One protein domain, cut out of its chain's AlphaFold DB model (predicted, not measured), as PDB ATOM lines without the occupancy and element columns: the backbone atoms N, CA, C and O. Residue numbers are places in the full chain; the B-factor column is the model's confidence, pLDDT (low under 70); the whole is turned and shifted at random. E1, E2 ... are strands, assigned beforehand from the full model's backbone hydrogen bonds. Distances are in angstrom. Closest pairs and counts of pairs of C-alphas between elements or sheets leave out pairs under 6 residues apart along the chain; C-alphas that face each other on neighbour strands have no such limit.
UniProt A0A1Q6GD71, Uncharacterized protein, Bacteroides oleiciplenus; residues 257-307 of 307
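AT A GLANCE: This is residues 257 to 307 of the 307 residues of an uncharacterized protein of Bacteroides oleiciplenus (UniProt A0A1Q6GD71). There is little regular structure here: two small strand hairpins, E1 with E2 and E3 with E4, follow one another along the longest axis, and residues 257 to 268 stick out as a free tail. The printed part has 51 residues, 20 of them in four named strands, E1 to E4 in chain order, with no named helix. It is all strand, each two-stranded sheet antiparallel, and loose, with a radius of gyration of the C-alphas of 13.4 A and spans of 41 by 27 by 20 A.

IN THESE COORDINATES: Find C-alpha 272 at (187.694, 177.869, 149.755); E1 runs from there to residue 277, 13.4 A. E2 is residues 283 to 287, E3 residues 296 to 299, and E4 residues 302 to 306, ending at (186.133, 169.411, 168.104).

HOW THE PARTS SIT: In the hairpin E1 and E2, antiparallel at 153 degrees, look for N 273 and O 286, 2.9 A apart. In the hairpin E3 and E4, antiparallel at 147 degrees, N 297 and O 305 are 2.8 A apart. E1 and E2 are each apart from E3 and E4.

THE WHOLE: The C-alphas farthest apart, of Asp 280 and Lys 307, are 41.8 A apart. The printed part has no cut and no long link. Residues 288 to 303 and 305 to 307 have pLDDT under 70.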
ATOM      1  N   VAL A 257     192.160 171.314 139.216       85.81
ATOM      2  CA  VAL A 257     192.324 169.870 139.402       85.81
ATOM      3  C   VAL A 257     190.928 169.292 139.617       85.81
ATOM      4  O   VAL A 257     190.266 169.630 140.596       85.81
ATOM      5  N   SER A 258     190.439 168.490 138.668       78.12
ATOM      6  CA  SER A 258     189.086 167.914 138.722       78.12
ATOM      7  C   SER A 258     188.952 166.773 139.727       78.12
ATOM      8  O   SER A 258     187.844 166.473 140.161       78.12
ATOM      9  N   GLU A 259     190.074 166.145 140.074       85.62
ATOM     10  CA  GLU A 259     190.145 165.016 140.995       85.62
ATOM     11  C   GLU A 259     191.100 165.336 142.156       85.62
ATOM     12  O   GLU A 259     190.940 166.347 142.835       85.62
ATOM     13  N   ASN A 260     192.093 164.483 142.411       82.12
ATOM     14  CA  ASN A 260     192.931 164.567 143.600       82.12
ATOM     15  C   ASN A 260     194.182 165.425 143.374       82.12
ATOM     16  O   ASN A 260     194.922 165.225 142.410       82.12
ATOM     17  N   LEU A 261     194.466 166.316 144.327       87.81
ATOM     18  CA  LEU A 261     195.780 166.927 144.516       87.81
ATOM     19  C   LEU A 261     196.449 166.266 145.725       87.81
ATOM     20  O   LEU A 261     196.023 166.476 146.859       87.81
ATOM     21  N   THR A 262     197.503 165.489 145.484       85.44
ATOM     22  CA  THR A 262     198.293 164.859 146.549       85.44
ATOM     23  C   THR A 262     199.617 165.591 146.707       85.44
ATOM     24  O   THR A 262     200.394 165.696 145.760       85.44
ATOM     25  N   CYS A 263     199.902 166.060 147.915       86.06
ATOM     26  CA  CYS A 263     201.180 166.656 148.282       86.06
ATOM     27  C   CYS A 263     201.505 166.322 149.738       86.06
ATOM     28  O   CYS A 263     200.597 166.166 150.550       86.06
ATOM     29  N   GLU A 264     202.791 166.251 150.076       90.25
ATOM     30  CA  GLU A 264     203.225 166.091 151.471       90.25
ATOM     31  C   GLU A 264     202.849 167.317 152.320       90.25
ATOM     32  O   GLU A 264     202.386 167.177 153.448       90.25
ATOM     33  N   LEU A 265     202.982 168.519 151.747       83.00
ATOM     34  CA  LEU A 265     202.626 169.780 152.389       83.00
ATOM     35  C   LEU A 265     201.965 170.726 151.382       83.00
ATOM     36  O   LEU A 265     202.561 171.076 150.365       83.00
ATOM     37  N   CYS A 266     200.747 171.170 151.696       84.94
ATOM     38  CA  CYS A 266     200.058 172.230 150.965       84.94
ATOM     39  C   CYS A 266     200.232 173.551 151.722       84.94
ATOM     40  O   CYS A 266     199.688 173.717 152.814       84.94
ATOM     41  N   LEU A 267     200.992 174.487 151.147       81.00
ATOM     42  CA  LEU A 267     201.082 175.861 151.639       81.00
ATOM     43  C   LEU A 267     200.154 176.738 150.797       81.00
ATOM     44  O   LEU A 267     200.347 176.855 149.589       81.00
ATOM     45  N   ALA A 268     199.154 177.341 151.436       80.06
ATOM     46  CA  ALA A 268     198.202 178.229 150.784       80.06
ATOM     47  C   ALA A 268     197.859 179.409 151.695       80.06
ATOM     48  O   ALA A 268     197.647 179.232 152.896       80.06
ATOM     49  N   ASP A 269     197.747 180.602 151.110       76.75
ATOM     50  CA  ASP A 269     197.296 181.793 151.837       76.75
ATOM     51  C   ASP A 269     195.802 181.715 152.191       76.75
ATOM     52  O   ASP A 269     195.365 182.259 153.208       76.75
ATOM     53  N   LYS A 270     195.006 181.040 151.348       75.44
ATOM     54  CA  LYS A 270     193.549 180.916 151.469       75.44
ATOM     55  C   LYS A 270     193.063 179.542 151.006       75.44
ATOM     56  O   LYS A 270     193.584 178.991 150.041       75.44
ATOM     57  N   PHE A 271     192.004 179.051 151.648       76.94
ATOM     58  CA  PHE A 271     191.228 177.882 151.223       76.94
ATOM     59  C   PHE A 271     189.781 178.296 150.959       76.94
ATOM     60  O   PHE A 271     189.274 179.207 151.611       76.94
ATOM     61  N   GLY A 272     189.104 177.621 150.034       75.62
ATOM     62  CA  GLY A 272     187.694 177.869 149.755       75.62
ATOM     63  C   GLY A 272     186.969 176.627 149.254       75.62
ATOM     64  O   GLY A 272     187.579 175.738 148.661       75.62
ATOM     65  N   ALA A 273     185.663 176.571 149.505       76.88
ATOM     66  CA  ALA A 273     184.783 175.507 149.039       76.88
ATOM     67  C   ALA A 273     183.989 175.987 147.820       76.88
ATOM     68  O   ALA A 273     183.248 176.966 147.903       76.88
ATOM     69  N   VAL A 274     184.151 175.307 146.683       80.38
ATOM     70  CA  VAL A 274     183.449 175.646 145.439       80.38
ATOM     71  C   VAL A 274     181.944 175.450 145.607       80.38
ATOM     72  O   VAL A 274     181.496 174.368 145.975       80.38
ATOM     73  N   VAL A 275     181.175 176.492 145.298       81.62
ATOM     74  CA  VAL A 275     179.706 176.505 145.354       81.62
ATOM     75  C   VAL A 275     179.117 176.315 143.959       81.62
ATOM     76  O   VAL A 275     178.198 175.522 143.775       81.62
ATOM     77  N   SER A 276     179.661 177.008 142.959       85.62
ATOM     78  CA  SER A 276     179.209 176.899 141.572       85.62
ATOM     79  C   SER A 276     180.311 177.262 140.581       85.62
ATOM     80  O   SER A 276     181.313 177.894 140.924       85.62
ATOM     81  N   ARG A 277     180.118 176.841 139.329       85.19
ATOM     82  CA  ARG A 277     181.012 177.137 138.204       85.19
ATOM     83  C   ARG A 277     180.266 177.964 137.173       85.19
ATOM     84  O   ARG A 277     179.153 177.603 136.793       85.19
ATOM     85  N   ASN A 278     180.894 179.043 136.731       84.25
ATOM     86  CA  ASN A 278     180.323 179.953 135.752       84.25
ATOM     87  C   ASN A 278     180.746 179.544 134.335       84.25
ATOM     88  O   ASN A 278     181.755 178.863 134.140       84.25
ATOM     89  N   ALA A 279     179.976 179.968 133.332       84.69
ATOM     90  CA  ALA A 279     180.245 179.645 131.929       84.69
ATOM     91  C   ALA A 279     181.557 180.258 131.396       84.69
ATOM     92  O   ALA A 279     182.111 179.764 130.422       84.69
ATOM     93  N   ASP A 280     182.068 181.305 132.049       80.19
ATOM     94  CA  ASP A 280     183.339 181.969 131.732       80.19
ATOM     95  C   ASP A 280     184.569 181.271 132.347       80.19
ATOM     96  O   ASP A 280     185.690 181.765 132.238       80.19
ATOM     97  N   GLY A 281     184.370 180.129 133.015       73.69
ATOM     98  CA  GLY A 281     185.426 179.371 133.685       73.69
ATOM     99  C   GLY A 281     185.804 179.900 135.072       73.69
ATOM    100  O   GLY A 281     186.629 179.281 135.749       73.69
ATOM    101  N   SER A 282     185.199 180.998 135.535       80.75
ATOM    102  CA  SER A 282     185.353 181.457 136.914       80.75
ATOM    103  C   SER A 282     184.598 180.552 137.894       80.75
ATOM    104  O   SER A 282     183.669 179.814 137.541       80.75
ATOM    105  N   VAL A 283     185.023 180.588 139.154       82.75
ATOM    106  CA  VAL A 283     184.476 179.745 140.215       82.75
ATOM    107  C   VAL A 283     183.925 180.628 141.321       82.75
ATOM    108  O   VAL A 283     184.638 181.476 141.853       82.75
ATOM    109  N   SER A 284     182.669 180.395 141.693       82.88
ATOM    110  CA  SER A 284     182.089 180.944 142.913       82.88
ATOM    111  C   SER A 284     182.386 179.985 144.054       82.88
ATOM    112  O   SER A 284     182.113 178.786 143.963       82.88
ATOM    113  N   TYR A 285     182.963 180.499 145.129       78.81
ATOM    114  CA  TYR A 285     183.364 179.704 146.278       78.81
ATOM    115  C   TYR A 285     183.074 180.463 147.568       78.81
ATOM    116  O   TYR A 285     183.074 181.693 147.592       78.81
ATOM    117  N   ASN A 286     182.861 179.715 148.645       71.62
ATOM    118  CA  ASN A 286     182.916 180.263 149.990       71.62
ATOM    119  C   ASN A 286     184.387 180.296 150.402       71.62
ATOM    120  O   ASN A 286     185.051 179.260 150.387       71.62
ATOM    121  N   GLU A 287     184.920 181.479 150.697       71.94
ATOM    122  CA  GLU A 287     186.256 181.604 151.278       71.94
ATOM    123  C   GLU A 287     186.202 181.081 152.723       71.94
ATOM    124  O   GLU A 287     185.401 181.550 153.527       71.94
ATOM    125  N   GLY A 288     187.019 180.078 153.049       66.62
ATOM    126  CA  GLY A 288     186.899 179.303 154.286       66.62
ATOM    127  C   GLY A 288     185.790 178.237 154.259       66.62
ATOM    128  O   GLY A 288     185.118 178.017 153.254       66.62
ATOM    129  N   ILE A 289     185.620 177.534 155.384       56.88
ATOM    130  CA  ILE A 289     184.508 176.602 155.628       56.88
ATOM    131  C   ILE A 289     183.745 177.140 156.840       56.88
ATOM    132  O   ILE A 289     183.989 176.712 157.964       56.88
ATOM    133  N   ASP A 290     182.855 178.109 156.636       54.12
ATOM    134  CA  ASP A 290     181.954 178.579 157.695       54.12
ATOM    135  C   ASP A 290     180.681 177.725 157.697       54.12
ATOM    136  O   ASP A 290     179.594 178.164 157.328       54.12
ATOM    137  N   TYR A 291     180.827 176.461 158.102       55.94
ATOM    138  CA  TYR A 291     179.691 175.604 158.434       55.94
ATOM    139  C   TYR A 291     179.823 175.090 159.863       55.94
ATOM    140  O   TYR A 291     180.838 174.516 160.254       55.94
ATOM    141  N   ASN A 292     178.762 175.287 160.643       54.22
ATOM    142  CA  ASN A 292     178.661 174.816 162.015       54.22
ATOM    143  C   ASN A 292     178.112 173.378 162.013       54.22
ATOM    144  O   ASN A 292     176.901 173.166 162.070       54.22
ATOM    145  N   PHE A 293     178.987 172.376 161.901       56.72
ATOM    146  CA  PHE A 293     178.615 170.970 162.104       56.72
ATOM    147  C   PHE A 293     178.692 170.631 163.597       56.72
ATOM    148  O   PHE A 293     179.692 170.095 164.071       56.72
ATOM    149  N   GLY A 294     177.643 170.954 164.355       68.06
ATOM    150  CA  GLY A 294     177.532 170.547 165.761       68.06
ATOM    151  C   GLY A 294     178.691 171.041 166.643       68.06
ATOM    152  O   GLY A 294     178.729 172.214 167.002       68.06
ATOM    153  N   SER A 295     179.600 170.138 167.038       61.22
ATOM    154  CA  SER A 295     180.708 170.392 167.974       61.22
ATOM    155  C   SER A 295     182.051 170.765 167.324       61.22
ATOM    156  O   SER A 295     183.042 170.948 168.038       61.22
ATOM    157  N   MET A 296     182.105 170.885 165.995       62.91
ATOM    158  CA  MET A 296     183.326 171.178 165.236       62.91
ATOM    159  C   MET A 296     183.454 172.670 164.898       62.91
ATOM    160  O   MET A 296     182.580 173.256 164.266       62.91
ATOM    161  N   LEU A 297     184.580 173.273 165.284       62.66
ATOM    162  CA  LEU A 297     184.946 174.667 165.028       62.66
ATOM    163  C   LEU A 297     186.054 174.740 163.978       62.66
ATOM    164  O   LEU A 297     187.170 174.260 164.195       62.66
ATOM    165  N   PHE A 298     185.767 175.413 162.868       64.31
ATOM    166  CA  PHE A 298     186.741 175.699 161.820       64.31
ATOM    167  C   PHE A 298     187.238 177.144 161.929       64.31
ATOM    168  O   PHE A 298     186.473 178.062 162.216       64.31
ATOM    169  N   ARG A 299     188.536 177.371 161.699       57.50
ATOM    170  CA  ARG A 299     189.120 178.714 161.561       57.50
ATOM    171  C   ARG A 299     190.050 178.710 160.357       57.50
ATOM    172  O   ARG A 299     190.947 177.877 160.270       57.50
ATOM    173  N   LYS A 300     189.823 179.640 159.424       60.88
ATOM    174  CA  LYS A 300     190.522 179.695 158.124       60.88
ATOM    175  C   LYS A 300     190.436 178.373 157.335       60.88
ATOM    176  O   LYS A 300     191.370 178.007 156.633       60.88
ATOM    177  N   GLY A 301     189.325 177.646 157.482       58.56
ATOM    178  CA  GLY A 301     189.091 176.374 156.790       58.56
ATOM    179  C   GLY A 301     189.783 175.148 157.399       58.56
ATOM    180  O   GLY A 301     189.615 174.055 156.872       58.56
ATOM    181  N   LEU A 302     190.506 175.289 158.516       64.25
ATOM    182  CA  LEU A 302     191.089 174.170 159.264       64.25
ATOM    183  C   LEU A 302     190.262 173.895 160.524       64.25
ATOM    184  O   LEU A 302     189.868 174.837 161.216       64.25
ATOM    185  N   LEU A 303     189.998 172.620 160.824       67.44
ATOM    186  CA  LEU A 303     189.366 172.218 162.081       67.44
ATOM    187  C   LEU A 303     190.323 172.568 163.224       67.44
ATOM    188  O   LEU A 303     191.390 171.975 163.351       67.44
ATOM    189  N   VAL A 304     189.953 173.556 164.033       71.56
ATOM    190  CA  VAL A 304     190.786 174.040 165.145       71.56
ATOM    191  C   VAL A 304     190.314 173.529 166.501       71.56
ATOM    192  O   VAL A 304     191.019 173.690 167.493       71.56
ATOM    193  N   SER A 305     189.123 172.936 166.565       61.97
ATOM    194  CA  SER A 305     188.578 172.322 167.772       61.97
ATOM    195  C   SER A 305     187.402 171.416 167.411       61.97
ATOM    196  O   SER A 305     186.563 171.782 166.593       61.97
ATOM    197  N   SER A 306     187.330 170.249 168.044       62.06
ATOM    198  CA  SER A 306     186.133 169.411 168.104       62.06
ATOM    199  C   SER A 306     185.884 169.074 169.572       62.06
ATOM    200  O   SER A 306     186.797 168.561 170.225       62.06
ATOM    201  N   LYS A 307     184.699 169.394 170.101       59.34
ATOM    202  CA  LYS A 307     184.251 168.848 171.393       59.34
ATOM    203  C   LYS A 307     183.697 167.442 171.220       59.34
ATOM    204  O   LYS A 307     182.948 167.239 170.235       59.34
TER     205      LYS A 307